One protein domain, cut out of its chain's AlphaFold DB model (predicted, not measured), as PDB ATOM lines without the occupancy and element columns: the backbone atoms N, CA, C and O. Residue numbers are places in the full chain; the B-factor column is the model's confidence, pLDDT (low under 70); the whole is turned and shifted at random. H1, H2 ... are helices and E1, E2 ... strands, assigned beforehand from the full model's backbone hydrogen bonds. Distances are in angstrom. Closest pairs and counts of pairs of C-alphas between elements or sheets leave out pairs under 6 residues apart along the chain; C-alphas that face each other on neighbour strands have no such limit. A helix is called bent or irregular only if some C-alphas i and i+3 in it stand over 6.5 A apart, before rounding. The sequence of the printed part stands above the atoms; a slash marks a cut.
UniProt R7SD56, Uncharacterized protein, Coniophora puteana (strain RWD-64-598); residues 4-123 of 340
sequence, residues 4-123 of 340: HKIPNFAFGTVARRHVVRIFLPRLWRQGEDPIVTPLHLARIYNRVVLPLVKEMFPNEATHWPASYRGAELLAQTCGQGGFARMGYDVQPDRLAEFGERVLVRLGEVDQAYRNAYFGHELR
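Overview. This is residues 4 to 123 of the 340 residues of an uncharacterized protein of Coniophora puteana (strain RWD-64-598) (UniProt R7SD56). A small, twisted sheet of three strands makes one side of the domain, and two long helices, H1 and H4, cross steeply beside it; H4 grazes the sheet and H1 lies beyond. Two short helices, H2 and H3, pack on separate parts of H1, and a loop sticks out at residues 77 to 82. The printed part has 120 residues, with three named strands and four named helices in the order E1, E2, H1, H2, H3, H4, E3. The sheet runs E1, E2, E3, antiparallel throughout, and the class is mixed, helices and strands. The whole is compact, with a radius of gyration of the C-alphas of 14.6 A and spans of 41 by 39 by 28 A.

Along the chain. E1, residues 8 to 14, begins at C-alpha 8 (139.260, 204.883, 274.333) and is 17.4 A long. E2 is residues 18 to 23, 15.7 A, and E3 is residues 117 to 122, 16.7 A, ending at C-alpha 122 (151.141, 210.591, 282.541). H1 is residues 38 to 56, 25.2 A, from C-alpha 38 (134.311, 193.938, 275.487). H4 is residues 92 to 109, 25.5 A, with a kink of 28 degrees near residue 99. H2 is residues 60 to 63 and H3 residues 68 to 75. H4 is irregular, with C-alphas 93 and 96 7.5 A apart; H1 is irregular only just, with C-alphas 47 and 50 6.8 A apart.

Arrangement. E1 and E2 form a hairpin, antiparallel at 150 degrees, with N 11 and O 20 at 2.8 A. E2 and E3 are antiparallel at 152 degrees, with N 21 and O 119 at 2.8 A. The sheet is only just strongly twisted, its C-alphas up to 4.3 A off the best plane. H4 is on the sheet but only grazes it, with residues 99 to 106; the closest C-alphas of H4 and E3 are those of Leu 103 and Tyr 117, 6.8 A. H1, the hub, touches H4 at a steep tilt of 49 degrees, opposite ways; the closest C-alphas are those of Val 48 and Arg 105, 5.9 A. With residues 41 to 46 alone H1 touches H3, about perpendicular at 85 degrees, closest at the C-alphas of Ala 42 and Tyr 68, 5.1 A. With residues 50 to 54 alone it touches H2, closest at the C-alphas of Lys 54 and Ala 61, 5.3 A. H1 is not on the sheet, and H2 and H3 are apart. In H3 every O i to N i+4 pair is within hydrogen-bond range, in H1 13 of 15 and in H4 12 of 14; H2 is too short for such a pair.

Size, cuts and confidence. The two C-alphas farthest apart, those of Gly 31 and Asn 59, are 44.2 A apart. The printed part has no cut. The links E2 to H1 and H3 to H4 are long. Mean pLDDT of the printed part is 89.5, and residues 78 to 85 are under 70.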
ATOM      1  N   HIS A   4     138.331 213.552 276.258       81.62
ATOM      2  CA  HIS A   4     137.693 212.734 277.297       81.62
ATOM      3  C   HIS A   4     136.295 212.201 276.920       81.62
ATOM      4  O   HIS A   4     135.757 211.355 277.630       81.62
ATOM      5  N   LYS A   5     135.687 212.699 275.834       87.62
ATOM      6  CA  LYS A   5     134.412 212.199 275.293       87.62
ATOM      7  C   LYS A   5     134.603 211.169 274.182       87.62
ATOM      8  O   LYS A   5     133.620 210.632 273.696       87.62
ATOM      9  N   ILE A   6     135.836 210.892 273.769       92.88
ATOM     10  CA  ILE A   6     136.128 209.936 272.702       92.88
ATOM     11  C   ILE A   6     136.295 208.543 273.318       92.88
ATOM     12  O   ILE A   6     137.100 208.405 274.245       92.88
ATOM     13  N   PRO A   7     135.595 207.503 272.815       95.69
ATOM     14  CA  PRO A   7     135.817 206.134 273.264       95.69
ATOM     15  C   PRO A   7     137.289 205.745 273.153       95.69
ATOM     16  O   PRO A   7     137.909 205.900 272.099       95.69
ATOM     17  N   ASN A   8     137.857 205.266 274.254       95.62
ATOM     18  CA  ASN A   8     139.260 204.883 274.333       95.62
ATOM     19  C   ASN A   8     139.467 203.742 275.328       95.62
ATOM     20  O   ASN A   8     138.616 203.468 276.175       95.62
ATOM     21  N   PHE A   9     140.614 203.082 275.228       93.75
ATOM     22  CA  PHE A   9     141.034 202.054 276.173       93.75
ATOM     23  C   PHE A   9     142.542 202.133 276.410       93.75
ATOM     24  O   PHE A   9     143.294 202.616 275.562       93.75
ATOM     25  N   ALA A  10     142.982 201.676 277.585       92.56
ATOM     26  CA  ALA A  10     144.404 201.543 277.881       92.56
ATOM     27  C   ALA A  10     144.987 200.412 277.027       92.56
ATOM     28  O   ALA A  10     144.536 199.272 277.122       92.56
ATOM     29  N   PHE A  11     145.960 200.749 276.188       93.75
ATOM     30  CA  PHE A  11     146.610 199.817 275.272       93.75
ATOM     31  C   PHE A  11     147.933 199.305 275.837       93.75
ATOM     32  O   PHE A  11     148.217 198.116 275.753       93.75
ATOM     33  N   GLY A  12     148.709 200.191 276.461       91.69
ATOM     34  CA  GLY A  12     150.002 199.847 277.036       91.69
ATOM     35  C   GLY A  12     150.387 200.765 278.183       91.69
ATOM     36  O   GLY A  12     149.699 201.742 278.497       91.69
ATOM     37  N   THR A  13     151.503 200.435 278.817       90.94
ATOM     38  CA  THR A  13     152.130 201.251 279.855       90.94
ATOM     39  C   THR A  13     153.610 201.376 279.564       90.94
ATOM     40  O   THR A  13     154.231 200.392 279.174       90.94
ATOM     41  N   VAL A  14     154.169 202.558 279.793       86.81
ATOM     42  CA  VAL A  14     155.616 202.785 279.764       86.81
ATOM     43  C   VAL A  14     156.045 203.141 281.178       86.81
ATOM     44  O   VAL A  14     155.411 203.960 281.855       86.81
ATOM     45  N   ALA A  15     157.107 202.491 281.649       82.56
ATOM     46  CA  ALA A  15     157.558 202.609 283.031       82.56
ATOM     47  C   ALA A  15     156.386 202.433 284.030       82.56
ATOM     48  O   ALA A  15     155.465 201.647 283.811       82.56
ATOM     49  N   ARG A  16     156.416 203.143 285.166       79.81
ATOM     50  CA  ARG A  16     155.406 202.998 286.234       79.81
ATOM     51  C   ARG A  16     154.211 203.948 286.116       79.81
ATOM     52  O   ARG A  16     153.203 203.722 286.779       79.81
ATOM     53  N   ARG A  17     154.338 205.043 285.362       83.44
ATOM     54  CA  ARG A  17     153.475 206.236 285.498       83.44
ATOM     55  C   ARG A  17     152.947 206.790 284.178       83.44
ATOM     56  O   ARG A  17     152.315 207.841 284.165       83.44
ATOM     57  N   HIS A  18     153.147 206.077 283.077       90.75
ATOM     58  CA  HIS A  18     152.649 206.471 281.765       90.75
ATOM     59  C   HIS A  18     151.757 205.371 281.194       90.75
ATOM     60  O   HIS A  18     152.135 204.203 281.117       90.75
ATOM     61  N   VAL A  19     150.537 205.753 280.824       92.31
ATOM     62  CA  VAL A  19     149.573 204.905 280.125       92.31
ATOM     63  C   VAL A  19     149.436 205.409 278.693       92.31
ATOM     64  O   VAL A  19     149.153 206.583 278.461       92.31
ATOM     65  N   VAL A  20     149.587 204.500 277.735       92.81
ATOM     66  CA  VAL A  20     149.272 204.739 276.326       92.81
ATOM     67  C   VAL A  20     147.855 204.241 276.070       92.81
ATOM     68  O   VAL A  20     147.505 203.103 276.396       92.81
ATOM     69  N   ARG A  21     147.022 205.099 275.493       94.81
ATOM     70  CA  ARG A  21     145.623 204.827 275.163       94.81
ATOM     71  C   ARG A  21     145.430 204.846 273.658       94.81
ATOM     72  O   ARG A  21     146.031 205.667 272.978       94.81
ATOM     73  N   ILE A  22     144.552 203.990 273.150       96.44
ATOM     74  CA  ILE A  22     144.061 204.101 271.773       96.44
ATOM     75  C   ILE A  22     142.691 204.761 271.816       96.44
ATOM     76  O   ILE A  22     141.784 204.287 272.501       96.44
ATOM     77  N   PHE A  23     142.553 205.850 271.070       96.19
ATOM     78  CA  PHE A  23     141.305 206.572 270.869       96.19
ATOM     79  C   PHE A  23     140.637 206.107 269.578       96.19
ATOM     80  O   PHE A  23     141.304 205.920 268.564       96.19
ATOM     81  N   LEU A  24     139.312 205.938 269.609       96.69
ATOM     82  CA  LEU A  24     138.497 205.453 268.490       96.69
ATOM     83  C   LEU A  24     137.414 206.493 268.134       96.69
ATOM     84  O   LEU A  24     136.251 206.330 268.513       96.69
ATOM     85  N   PRO A  25     137.754 207.573 267.399       95.50
ATOM     86  CA  PRO A  25     136.845 208.701 267.156       95.50
ATOM     87  C   PRO A  25     135.522 208.329 266.496       95.50
ATOM     88  O   PRO A  25     134.502 208.949 266.774       95.50
ATOM     89  N   ARG A  26     135.520 207.311 265.633       94.88
ATOM     90  CA  ARG A  26     134.324 206.883 264.894       94.88
ATOM     91  C   ARG A  26     133.358 206.022 265.710       94.88
ATOM     92  O   ARG A  26     132.250 205.782 265.242       94.88
ATOM     93  N   LEU A  27     133.748 205.589 266.911       93.25
ATOM     94  CA  LEU A  27     132.825 204.984 267.873       93.25
ATOM     95  C   LEU A  27     132.064 206.026 268.690       93.25
ATOM     96  O   LEU A  27     131.121 205.669 269.391       93.25
ATOM     97  N   TRP A  28     132.467 207.297 268.634       93.31
ATOM     98  CA  TRP A  28     131.782 208.337 269.379       93.31
ATOM     99  C   TRP A  28     130.348 208.520 268.888       93.31
ATOM    100  O   TRP A  28     130.082 208.610 267.686       93.31
ATOM    101  N   ARG A  29     129.432 208.642 269.846       87.25
ATOM    102  CA  ARG A  29     128.035 208.985 269.615       87.25
ATOM    103  C   ARG A  29     127.606 210.045 270.613       87.25
ATOM    104  O   ARG A  29     127.967 210.006 271.789       87.25
ATOM    105  N   GLN A  30     126.850 211.025 270.130       84.31
ATOM    106  CA  GLN A  30     126.378 212.116 270.969       84.31
ATOM    107  C   GLN A  30     125.427 211.581 272.046       84.31
ATOM    108  O   GLN A  30     124.443 210.921 271.731       84.31
ATOM    109  N   GLY A  31     125.713 211.899 273.310       80.19
ATOM    110  CA  GLY A  31     124.895 211.479 274.452       80.19
ATOM    111  C   GLY A  31     125.174 210.065 274.965       80.19
ATOM    112  O   GLY A  31     124.569 209.680 275.961       80.19
ATOM    113  N   GLU A  32     126.091 209.318 274.344       85.06
ATOM    114  CA  GLU A  32     126.549 208.020 274.848       85.06
ATOM    115  C   GLU A  32     127.856 208.165 275.642       85.06
ATOM    116  O   GLU A  32     128.669 209.066 275.397       85.06
ATOM    117  N   ASP A  33     128.062 207.261 276.599       83.75
ATOM    118  CA  ASP A  33     129.317 207.192 277.340       83.75
ATOM    119  C   ASP A  33     130.466 206.732 276.425       83.75
ATOM    120  O   ASP A  33     130.270 205.876 275.558       83.75
ATOM    121  N   PRO A  34     131.695 207.249 276.618       86.25
ATOM    122  CA  PRO A  34     132.856 206.928 275.787       86.25
ATOM    123  C   PRO A  34     133.441 205.540 276.107       86.25
ATOM    124  O   PRO A  34     134.611 205.410 276.468       86.25
ATOM    125  N   ILE A  35     132.629 204.489 276.004       89.19
ATOM    126  CA  ILE A  35     132.983 203.130 276.421       89.19
ATOM    127  C   ILE A  35     133.327 202.276 275.202       89.19
ATOM    128  O   ILE A  35     132.544 202.135 274.265       89.19
ATOM    129  N   VAL A  36     134.494 201.633 275.247       92.19
ATOM    130  CA  VAL A  36     134.853 200.568 274.304       92.19
ATOM    131  C   VAL A  36     134.375 199.243 274.888       92.19
ATOM    132  O   VAL A  36     134.865 198.792 275.922       92.19
ATOM    133  N   THR A  37     133.380 198.632 274.249       93.12
ATOM    134  CA  THR A  37     132.760 197.403 274.760       93.12
ATOM    135  C   THR A  37     133.728 196.210 274.719       93.12
ATOM    136  O   THR A  37     134.627 196.174 273.869       93.12
ATOM    137  N   PRO A  38     133.519 195.170 275.551       92.12
ATOM    138  CA  PRO A  38     134.311 193.938 275.487       92.12
ATOM    139  C   PRO A  38     134.313 193.282 274.100       92.12
ATOM    140  O   PRO A  38     135.304 192.675 273.703       92.12
ATOM    141  N   LEU A  39     133.237 193.451 273.322       94.19
ATOM    142  CA  LEU A  39     133.163 192.975 271.940       94.19
ATOM    143  C   LEU A  39     134.202 193.665 271.042       94.19
ATOM    144  O   LEU A  39     134.871 192.997 270.248       94.19
ATOM    145  N   HIS A  40     134.357 194.985 271.173       95.75
ATOM    146  CA  HIS A  40     135.378 195.734 270.442       95.75
ATOM    147  C   HIS A  40     136.783 195.335 270.891       95.75
ATOM    148  O   HIS A  40     137.616 195.036 270.038       95.75
ATOM    149  N   LEU A  41     137.029 195.237 272.203       95.12
ATOM    150  CA  LEU A  41     138.325 194.810 272.746       95.12
ATOM    151  C   LEU A  41     138.716 193.409 272.258       95.12
ATOM    152  O   LEU A  41     139.834 193.208 271.784       95.12
ATOM    153  N   ALA A  42     137.772 192.464 272.266       95.75
ATOM    154  CA  ALA A  42     137.989 191.122 271.744       95.75
ATOM    155  C   ALA A  42     138.321 191.125 270.249       95.75
ATOM    156  O   ALA A  42     139.224 190.408 269.811       95.75
ATOM    157  N   ARG A  43     137.615 191.938 269.453       96.94
ATOM    158  CA  ARG A  43     137.895 192.083 268.021       96.94
ATOM    159  C   ARG A  43     139.286 192.672 267.791       96.94
ATOM    160  O   ARG A  43     140.037 192.108 267.003       96.94
ATOM    161  N   ILE A  44     139.635 193.749 268.492       96.94
ATOM    162  CA  ILE A  44     140.933 194.426 268.374       96.94
ATOM    163  C   ILE A  44     142.067 193.471 268.754       96.94
ATOM    164  O   ILE A  44     142.979 193.258 267.959       96.94
ATOM    165  N   TYR A  45     141.992 192.814 269.911       96.12
ATOM    166  CA  TYR A  45     143.039 191.886 270.336       96.12
ATOM    167  C   TYR A  45     143.213 190.727 269.343       96.12
ATOM    168  O   TYR A  45     144.315 190.478 268.860       96.12
ATOM    169  N   ASN A  46     142.120 190.042 268.989       97.56
ATOM    170  CA  ASN A  46     142.192 188.822 268.182       97.56
ATOM    171  C   ASN A  46     142.511 189.080 266.699       97.56
ATOM    172  O   ASN A  46     143.045 188.193 266.037       97.56
ATOM    173  N   ARG A  47     142.128 190.241 266.147       97.69
ATOM    174  CA  ARG A  47     142.258 190.544 264.707       97.69
ATOM    175  C   ARG A  47     143.353 191.552 264.377       97.69
ATOM    176  O   ARG A  47     143.752 191.612 263.220       97.69
ATOM    177  N   VAL A  48     143.827 192.315 265.359       97.62
ATOM    178  CA  VAL A  48     144.877 193.320 265.168       97.62
ATOM    179  C   VAL A  48     146.119 192.942 265.958       97.62
ATOM    180  O   VAL A  48     147.132 192.591 265.364       97.62
ATOM    181  N   VAL A  49     146.026 192.958 267.288       95.88
ATOM    182  CA  VAL A  49     147.203 192.885 268.167       95.88
ATOM    183  C   VAL A  49     147.890 191.528 268.069       95.88
ATOM    184  O   VAL A  49     149.057 191.460 267.706       95.88
ATOM    185  N   LEU A  50     147.170 190.436 268.337       95.56
ATOM    186  CA  LEU A  50     147.761 189.099 268.359       95.56
ATOM    187  C   LEU A  50     148.342 188.674 266.993       95.56
ATOM    188  O   LEU A  50     149.443 188.125 266.981       95.56
ATOM    189  N   PRO A  51     147.674 188.910 265.842       97.06
ATOM    190  CA  PRO A  51     148.276 188.650 264.534       97.06
ATOM    191  C   PRO A  51     149.561 189.446 264.283       97.06
ATOM    192  O   PRO A  51     150.536 188.860 263.825       97.06
ATOM    193  N   LEU A  52     149.584 190.740 264.625       96.75
ATOM    194  CA  LEU A  52     150.782 191.570 264.475       96.75
ATOM    195  C   LEU A  52     151.916 191.093 265.381       96.75
ATOM    196  O   LEU A  52     153.058 191.022 264.942       96.75
ATOM    197  N   VAL A  53     151.605 190.692 266.615       94.88
ATOM    198  CA  VAL A  53     152.604 190.133 267.532       94.88
ATOM    199  C   VAL A  53     153.190 188.833 266.987       94.88
ATOM    200  O   VAL A  53     154.398 188.655 267.023       94.88
ATOM    201  N   LYS A  54     152.373 187.946 266.409       95.56
ATOM    202  CA  LYS A  54     152.866 186.712 265.770       95.56
ATOM    203  C   LYS A  54     153.750 186.976 264.552       95.56
ATOM    204  O   LYS A  54     154.657 186.195 264.291       95.56
ATOM    205  N   GLU A  55     153.461 188.036 263.804       95.62
ATOM    206  CA  GLU A  55     154.237 188.439 262.631       95.62
ATOM    207  C   GLU A  55     155.581 189.068 263.031       95.62
ATOM    208  O   GLU A  55     156.618 188.725 262.469       95.62
ATOM    209  N   MET A  56     155.567 189.970 264.014       94.94
ATOM    210  CA  MET A  56     156.723 190.793 264.378       94.94
ATOM    211  C   MET A  56     157.591 190.193 265.490       94.94
ATOM    212  O   MET A  56     158.792 190.451 265.523       94.94
ATOM    213  N   PHE A  57     157.001 189.403 266.388       93.31
ATOM    214  CA  PHE A  57     157.627 188.867 267.603       93.31
ATOM    215  C   PHE A  57     157.271 187.377 267.782       93.31
ATOM    216  O   PHE A  57     156.588 187.000 268.738       93.31
ATOM    217  N   PRO A  58     157.648 186.495 266.835       91.94
ATOM    218  CA  PRO A  58     157.157 185.116 266.801       91.94
ATOM    219  C   PRO A  58     157.529 184.298 268.048       91.94
ATOM    220  O   PRO A  58     156.755 183.428 268.449       91.94
ATOM    221  N   ASN A  59     158.674 184.582 268.677       91.06
ATOM    222  CA  ASN A  59     159.098 183.894 269.897       91.06
ATOM    223  C   ASN A  59     158.297 184.388 271.107       91.06
ATOM    224  O   ASN A  59     157.736 183.589 271.855       91.06
ATOM    225  N   GLU A  60     158.172 185.702 271.265       88.62
ATOM    226  CA  GLU A  60     157.447 186.350 272.354       88.62
ATOM    227  C   GLU A  60     155.954 186.029 272.293       88.62
ATOM    228  O   GLU A  60     155.329 185.818 273.330       88.62
ATOM    229  N   ALA A  61     155.392 185.907 271.086       91.06
ATOM    230  CA  ALA A  61     153.997 185.551 270.850       91.06
ATOM    231  C   ALA A  61     153.577 184.242 271.541       91.06
ATOM    232  O   ALA A  61     152.392 184.055 271.815       91.06
ATOM    233  N   THR A  62     154.523 183.341 271.838       91.38
ATOM    234  CA  THR A  62     154.257 182.092 272.573       91.38
ATOM    235  C   THR A  62     153.846 182.323 274.028       91.38
ATOM    236  O   THR A  62     153.155 181.487 274.607       91.38
ATOM    237  N   HIS A  63     154.219 183.467 274.607       89.62
ATOM    238  CA  HIS A  63     153.856 183.868 275.966       89.62
ATOM    239  C   HIS A  63     152.540 184.654 276.022       89.62
ATOM    240  O   HIS A  63     151.997 184.864 277.105       89.62
ATOM    241  N   TRP A  64     152.011 185.083 274.872       92.56
ATOM    242  CA  TRP A  64     150.781 185.866 274.802       92.56
ATOM    243  C   TRP A  64     149.533 184.962 274.845       92.56
ATOM    244  O   TRP A  64     149.536 183.854 274.302       92.56
ATOM    245  N   PRO A  65     148.407 185.429 275.419       93.25
ATOM    246  CA  PRO A  65     147.163 184.680 275.451       93.25
ATOM    247  C   PRO A  65     146.664 184.364 274.044       93.25
ATOM    248  O   PRO A  65     146.584 185.238 273.178       93.25
ATOM    249  N   ALA A  66     146.224 183.126 273.829       94.06
ATOM    250  CA  ALA A  66     145.757 182.671 272.518       94.06
ATOM    251  C   ALA A  66     144.523 183.435 271.991       94.06
ATOM    252  O   ALA A  66     144.226 183.389 270.798       94.06
ATOM    253  N   SER A  67     143.785 184.116 272.873       94.44
ATOM    254  CA  SER A  67     142.666 184.990 272.523       94.44
ATOM    255  C   SER A  67     142.383 185.997 273.637       94.44
ATOM    256  O   SER A  67     142.819 185.808 274.774       94.44
ATOM    257  N   TYR A  68     141.569 187.012 273.338       92.19
ATOM    258  CA  TYR A  68     141.075 187.958 274.344       92.19
ATOM    259  C   TYR A  68     140.364 187.246 275.500       92.19
ATOM    260  O   TYR A  68     140.600 187.553 276.662       92.19
ATOM    261  N   ARG A  69     139.559 186.220 275.194       91.75
ATOM    262  CA  ARG A  69     138.890 185.415 276.221       91.75
ATOM    263  C   ARG A  69     139.890 184.668 277.105       91.75
ATOM    264  O   ARG A  69     139.679 184.558 278.306       91.75
ATOM    265  N   GLY A  70     140.974 184.166 276.516       89.94
ATOM    266  CA  GLY A  70     142.075 183.566 277.270       89.94
ATOM    267  C   GLY A  70     142.741 184.575 278.205       89.94
ATOM    268  O   GLY A  70     142.989 184.255 279.362       89.94
ATOM    269  N   ALA A  71     142.956 185.808 277.736       89.06
ATOM    270  CA  ALA A  71     143.498 186.888 278.558       89.06
ATOM    271  C   ALA A  71     142.574 187.227 279.741       89.06
ATOM    272  O   ALA A  71     143.049 187.339 280.867       89.06
ATOM    273  N   GLU A  72     141.259 187.322 279.512       88.25
ATOM    274  CA  GLU A  72     140.278 187.551 280.582       88.25
ATOM    275  C   GLU A  72     140.309 186.449 281.644       88.25
ATOM    276  O   GLU A  72     140.282 186.753 282.831       88.25
ATOM    277  N   LEU A  73     140.375 185.180 281.229       86.94
ATOM    278  CA  LEU A  73     140.417 184.043 282.152       86.94
ATOM    279  C   LEU A  73     141.684 184.044 283.012       86.94
ATOM    280  O   LEU A  73     141.602 183.758 284.200       86.94
ATOM    281  N   LEU A  74     142.837 184.394 282.434       84.12
ATOM    282  CA  LEU A  74     144.093 184.514 283.181       84.12
ATOM    283  C   LEU A  74     144.094 185.715 284.133       84.12
ATOM    284  O   LEU A  74     144.725 185.671 285.183       84.12
ATOM    285  N   ALA A  75     143.400 186.790 283.762       82.88
ATOM    286  CA  ALA A  75     143.293 187.984 284.582       82.88
ATOM    287  C   ALA A  75     142.296 187.820 285.741       82.88
ATOM    288  O   ALA A  75     142.385 188.567 286.705       82.88
ATOM    289  N   GLN A  76     141.350 186.881 285.705       78.81
ATOM    290  CA  GLN A  76     140.380 186.716 286.795       78.81
ATOM    291  C   GLN A  76     141.050 186.271 288.102       78.81
ATOM    292  O   GLN A  76     141.703 185.231 288.162       78.81
ATOM    293  N   THR A  77     140.845 187.029 289.184       71.12
ATOM    294  CA  THR A  77     141.310 186.641 290.520       71.12
ATOM    295  C   THR A  77     140.266 185.777 291.227       71.12
ATOM    296  O   THR A  77     139.092 186.143 291.358       71.12
ATOM    297  N   CYS A  78     140.690 184.609 291.714       52.28
ATOM    298  CA  CYS A  78     139.834 183.730 292.505       52.28
ATOM    299  C   CYS A  78     139.436 184.415 293.827       52.28
ATOM    300  O   CYS A  78     140.293 184.859 294.586       52.28
ATOM    301  N   GLY A  79     138.131 184.479 294.115       49.44
ATOM    302  CA  GLY A  79     137.589 184.832 295.436       49.44
ATOM    303  C   GLY A  79     136.962 186.222 295.583       49.44
ATOM    304  O   GLY A  79     136.121 186.383 296.461       49.44
ATOM    305  N   GLN A  80     137.292 187.209 294.736       52.78
ATOM    306  CA  GLN A  80     136.738 188.577 294.864       52.78
ATOM    307  C   GLN A  80     136.219 189.209 293.562       52.78
ATOM    308  O   GLN A  80     135.839 190.377 293.560       52.78
ATOM    309  N   GLY A  81     136.174 188.456 292.455       53.84
ATOM    310  CA  GLY A  81     135.692 188.976 291.167       53.84
ATOM    311  C   GLY A  81     136.559 190.105 290.595       53.84
ATOM    312  O   GLY A  81     136.076 190.906 289.798       53.84
ATOM    313  N   GLY A  82     137.820 190.194 291.029       56.78
ATOM    314  CA  GLY A  82     138.778 191.178 290.539       56.78
ATOM    315  C   GLY A  82     139.474 190.714 289.260       56.78
ATOM    316  O   GLY A  82     139.465 189.533 288.918       56.78
ATOM    317  N   PHE A  83     140.109 191.660 288.569       67.19
ATOM    318  CA  PHE A  83     141.008 191.381 287.453       67.19
ATOM    319  C   PHE A  83     142.438 191.778 287.840       67.19
ATOM    320  O   PHE A  83     142.697 192.935 288.171       67.19
ATOM    321  N   ALA A  84     143.370 190.829 287.805       67.69
ATOM    322  CA  ALA A  84     144.799 191.075 287.855       67.69
ATOM    323  C   ALA A  84     145.251 191.722 286.541       67.69
ATOM    324  O   ALA A  84     144.866 191.310 285.445       67.69
ATOM    325  N   ARG A  85     146.080 192.761 286.649       66.19
ATOM    326  CA  ARG A  85     146.603 193.479 285.488       66.19
ATOM    327  C   ARG A  85     147.789 192.701 284.921       66.19
ATOM    328  O   ARG A  85     148.850 192.678 285.531       66.19
ATOM    329  N   MET A  86     147.588 192.065 283.771       72.19
ATOM    330  CA  MET A  86     148.637 191.358 283.028       72.19
ATOM    331  C   MET A  86     149.106 192.236 281.866       72.19
ATOM    332  O   MET A  86     148.279 192.834 281.174       72.19
ATOM    333  N   GLY A  87     150.418 192.332 281.668       81.81
ATOM    334  CA  GLY A  87     151.046 193.050 280.562       81.81
ATOM    335  C   GLY A  87     152.061 192.156 279.860       81.81
ATOM    336  O   GLY A  87     152.544 191.196 280.454       81.81
ATOM    337  N   TYR A  88     152.353 192.473 278.603       87.75
ATOM    338  CA  TYR A  88     153.358 191.779 277.804       87.75
ATOM    339  C   TYR A  88     154.270 192.815 277.168       87.75
ATOM    340  O   TYR A  88     153.788 193.822 276.643       87.75
ATOM    341  N   ASP A  89     155.569 192.556 277.228       87.75
ATOM    342  CA  ASP A  89     156.565 193.493 276.738       87.75
ATOM    343  C   ASP A  89     156.652 193.465 275.210       87.75
ATOM    344  O   ASP A  89     156.465 192.434 274.557       87.75
ATOM    345  N   VAL A  90     156.946 194.635 274.649       88.62
ATOM    346  CA  VAL A  90     157.255 194.841 273.234       88.62
ATOM    347  C   VAL A  90     158.673 195.389 273.164       88.62
ATOM    348  O   VAL A  90     159.036 196.265 273.951       88.62
ATOM    349  N   GLN A  91     159.479 194.869 272.241       87.44
ATOM    350  CA  GLN A  91     160.876 195.281 272.113       87.44
ATOM    351  C   GLN A  91     160.971 196.772 271.718       87.44
ATOM    352  O   GLN A  91     160.294 197.181 270.766       87.44
ATOM    353  N   PRO A  92     161.783 197.593 272.418       86.75
ATOM    354  CA  PRO A  92     161.836 199.039 272.190       86.75
ATOM    355  C   PRO A  92     162.204 199.445 270.758       86.75
ATOM    356  O   PRO A  92     161.620 200.382 270.221       86.75
ATOM    357  N   ASP A  93     163.121 198.721 270.115       90.50
ATOM    358  CA  ASP A  93     163.605 198.989 268.755       90.50
ATOM    359  C   ASP A  93     162.527 198.799 267.677       90.50
ATOM    360  O   ASP A  93     162.622 199.379 266.598       90.50
ATOM    361  N   ARG A  94     161.469 198.036 267.976       91.44
ATOM    362  CA  ARG A  94     160.342 197.774 267.063       91.44
ATOM    363  C   ARG A  94     159.051 198.479 267.466       91.44
ATOM    364  O   ARG A  94     158.027 198.306 266.805       91.44
ATOM    365  N   LEU A  95     159.071 199.255 268.549       90.25
ATOM    366  CA  LEU A  95     157.870 199.857 269.126       90.25
ATOM    367  C   LEU A  95     157.185 200.836 268.164       90.25
ATOM    368  O   LEU A  95     155.959 200.806 268.044       90.25
ATOM    369  N   ALA A  96     157.965 201.663 267.463       90.81
ATOM    370  CA  ALA A  96     157.446 202.630 266.495       90.81
ATOM    371  C   ALA A  96     156.710 201.926 265.343       90.81
ATOM    372  O   ALA A  96     155.525 202.176 265.115       90.81
ATOM    373  N   GLU A  97     157.371 200.958 264.699       95.50
ATOM    374  CA  GLU A  97     156.780 200.161 263.617       95.50
ATOM    375  C   GLU A  97     155.530 199.399 264.090       95.50
ATOM    376  O   GLU A  97     154.511 199.354 263.397       95.50
ATOM    377  N   PHE A  98     155.578 198.818 265.293       95.50
ATOM    378  CA  PHE A  98     154.436 198.117 265.876       95.50
ATOM    379  C   PHE A  98     153.239 199.055 266.071       95.50
ATOM    380  O   PHE A  98     152.117 198.705 265.699       95.50
ATOM    381  N   GLY A  99     153.469 200.257 266.610       95.19
ATOM    382  CA  GLY A  99     152.435 201.270 266.809       95.19
ATOM    383  C   GLY A  99     151.755 201.682 265.502       95.19
ATOM    384  O   GLY A  99     150.525 201.668 265.412       95.19
ATOM    385  N   GLU A 100     152.538 201.979 264.464       96.06
ATOM    386  CA  GLU A 100     152.022 202.333 263.137       96.06
ATOM    387  C   GLU A 100     151.178 201.206 262.533       96.06
ATOM    388  O   GLU A 100     150.031 201.421 262.123       96.06
ATOM    389  N   ARG A 101     151.699 199.972 262.545       97.69
ATOM    390  CA  ARG A 101     150.993 198.796 262.017       97.69
ATOM    391  C   ARG A 101     149.696 198.513 262.770       97.69
ATOM    392  O   ARG A 101     148.714 198.109 262.143       97.69
ATOM    393  N   VAL A 102     149.652 198.749 264.085       97.62
ATOM    394  CA  VAL A 102     148.419 198.643 264.883       97.62
ATOM    395  C   VAL A 102     147.360 199.622 264.376       97.62
ATOM    396  O   VAL A 102     146.227 199.200 264.130       97.62
ATOM    397  N   LEU A 103     147.701 200.900 264.178       97.62
ATOM    398  CA  LEU A 103     146.744 201.907 263.699       97.62
ATOM    399  C   LEU A 103     146.250 201.616 262.274       97.62
ATOM    400  O   LEU A 103     145.049 201.723 262.011       97.62
ATOM    401  N   VAL A 104     147.143 201.187 261.375       97.50
ATOM    402  CA  VAL A 104     146.778 200.780 260.006       97.50
ATOM    403  C   VAL A 104     145.808 199.599 260.041       97.50
ATOM    404  O   VAL A 104     144.697 199.682 259.511       97.50
ATOM    405  N   ARG A 105     146.176 198.521 260.743       97.50
ATOM    406  CA  ARG A 105     145.377 197.290 260.808       97.50
ATOM    407  C   ARG A 105     144.029 197.505 261.502       97.50
ATOM    408  O   ARG A 105     143.044 196.879 261.116       97.50
ATOM    409  N   LEU A 106     143.947 198.405 262.487       97.62
ATOM    410  CA  LEU A 106     142.671 198.823 263.078       97.62
ATOM    411  C   LEU A 106     141.703 199.327 261.997       97.62
ATOM    412  O   LEU A 106     140.571 198.847 261.924       97.62
ATOM    413  N   GLY A 107     142.156 200.241 261.132       95.88
ATOM    414  CA  GLY A 107     141.335 200.827 260.068       95.88
ATOM    415  C   GLY A 107     140.932 199.857 258.947       95.88
ATOM    416  O   GLY A 107     139.929 200.106 258.265       95.88
ATOM    417  N   GLU A 108     141.687 198.771 258.769       96.31
ATOM    418  CA  GLU A 108     141.386 197.670 257.840       96.31
ATOM    419  C   GLU A 108     140.349 196.692 258.404       96.31
ATOM    420  O   GLU A 108     139.483 196.219 257.669       96.31
ATOM    421  N   VAL A 109     140.423 196.387 259.705       95.69
ATOM    422  CA  VAL A 109     139.552 195.395 260.358       95.69
ATOM    423  C   VAL A 109     138.112 195.887 260.491       95.69
ATOM    424  O   VAL A 109     137.183 195.088 260.361       95.69
ATOM    425  N   ASP A 110     137.908 197.172 260.786       95.50
ATOM    426  CA  ASP A 110     136.572 197.738 260.964       95.50
ATOM    427  C   ASP A 110     136.543 199.232 260.608       95.50
ATOM    428  O   ASP A 110     137.382 200.021 261.051       95.50
ATOM    429  N   GLN A 111     135.526 199.657 259.853       94.50
ATOM    430  CA  GLN A 111     135.322 201.069 259.519       94.50
ATOM    431  C   GLN A 111     135.159 201.942 260.773       94.50
ATOM    432  O   GLN A 111     135.534 203.121 260.748       94.50
ATOM    433  N   ALA A 112     134.635 201.372 261.859       94.50
ATOM    434  CA  ALA A 112     134.465 202.038 263.144       94.50
ATOM    435  C   ALA A 112     135.792 202.351 263.860       94.50
ATOM    436  O   ALA A 112     135.805 203.167 264.780       94.50
ATOM    437  N   TYR A 113     136.910 201.748 263.445       96.88
ATOM    438  CA  TYR A 113     138.232 201.990 264.037       96.88
ATOM    439  C   TYR A 113     139.126 202.893 263.179       96.88
ATOM    440  O   TYR A 113     140.246 203.207 263.572       96.88
ATOM    441  N   ARG A 114     138.660 203.338 262.006       95.31
ATOM    442  CA  ARG A 114     139.431 204.267 261.167       95.31
ATOM    443  C   ARG A 114     139.677 205.592 261.886       95.31
ATOM    444  O   ARG A 114     138.796 206.096 262.586       95.31
ATOM    445  N   ASN A 115     140.837 206.189 261.615       95.44
ATOM    446  CA  ASN A 115     141.339 207.400 262.272       95.44
ATOM    447  C   ASN A 115     141.585 207.207 263.779       95.44
ATOM    448  O   ASN A 115     141.517 208.173 264.540       95.44
ATOM    449  N   ALA A 116     141.820 205.964 264.213       96.88
ATOM    450  CA  ALA A 116     142.344 205.709 265.544       96.88
ATOM    451  C   ALA A 116     143.699 206.400 265.719       96.88
ATOM    452  O   ALA A 116     144.463 206.528 264.762       96.88
ATOM    453  N   TYR A 117     143.992 206.829 266.941       94.81
ATOM    454  CA  TYR A 117     145.261 207.467 267.278       94.81
ATOM    455  C   TYR A 117     145.672 207.136 268.715       94.81
ATOM    456  O   TYR A 117     144.831 206.758 269.541       94.81
ATOM    457  N   PHE A 118     146.963 207.278 269.013       93.31
ATOM    458  CA  PHE A 118     147.488 207.115 270.365       93.31
ATOM    459  C   PHE A 118     147.342 208.402 271.173       93.31
ATOM    460  O   PHE A 118     147.617 209.494 270.686       93.31
ATOM    461  N   GLY A 119     146.925 208.273 272.427       91.50
ATOM    462  CA  GLY A 119     146.989 209.340 273.416       91.50
ATOM    463  C   GLY A 119     147.814 208.901 274.615       91.50
ATOM    464  O   GLY A 119     147.827 207.726 274.982       91.50
ATOM    465  N   HIS A 120     148.499 209.857 275.224       91.44
ATOM    466  CA  HIS A 120     149.432 209.615 276.312       91.44
ATOM    467  C   HIS A 120     148.870 210.226 277.591       91.44
ATOM    468  O   HIS A 120     148.391 211.355 277.606       91.44
ATOM    469  N   GLU A 121     148.898 209.450 278.666       91.75
ATOM    470  CA  GLU A 121     148.403 209.859 279.972       91.75
ATOM    471  C   GLU A 121     149.489 209.585 281.012       91.75
ATOM    472  O   GLU A 121     149.742 208.435 281.379       91.75
ATOM    473  N   LEU A 122     150.147 210.649 281.473       90.81
ATOM    474  CA  LEU A 122     151.141 210.591 282.541       90.81
ATOM    475  C   LEU A 122     150.421 210.831 283.870       90.81
ATOM    476  O   LEU A 122     149.863 211.899 284.110       90.81
ATOM    477  N   ARG A 123     150.385 209.817 284.738       85.81
ATOM    478  CA  ARG A 123     149.678 209.854 286.026       85.81
ATOM    479  C   ARG A 123     150.515 209.285 287.155       85.81
ATOM    480  O   ARG A 123     151.331 208.394 286.974       85.81
TER     481      ARG A 123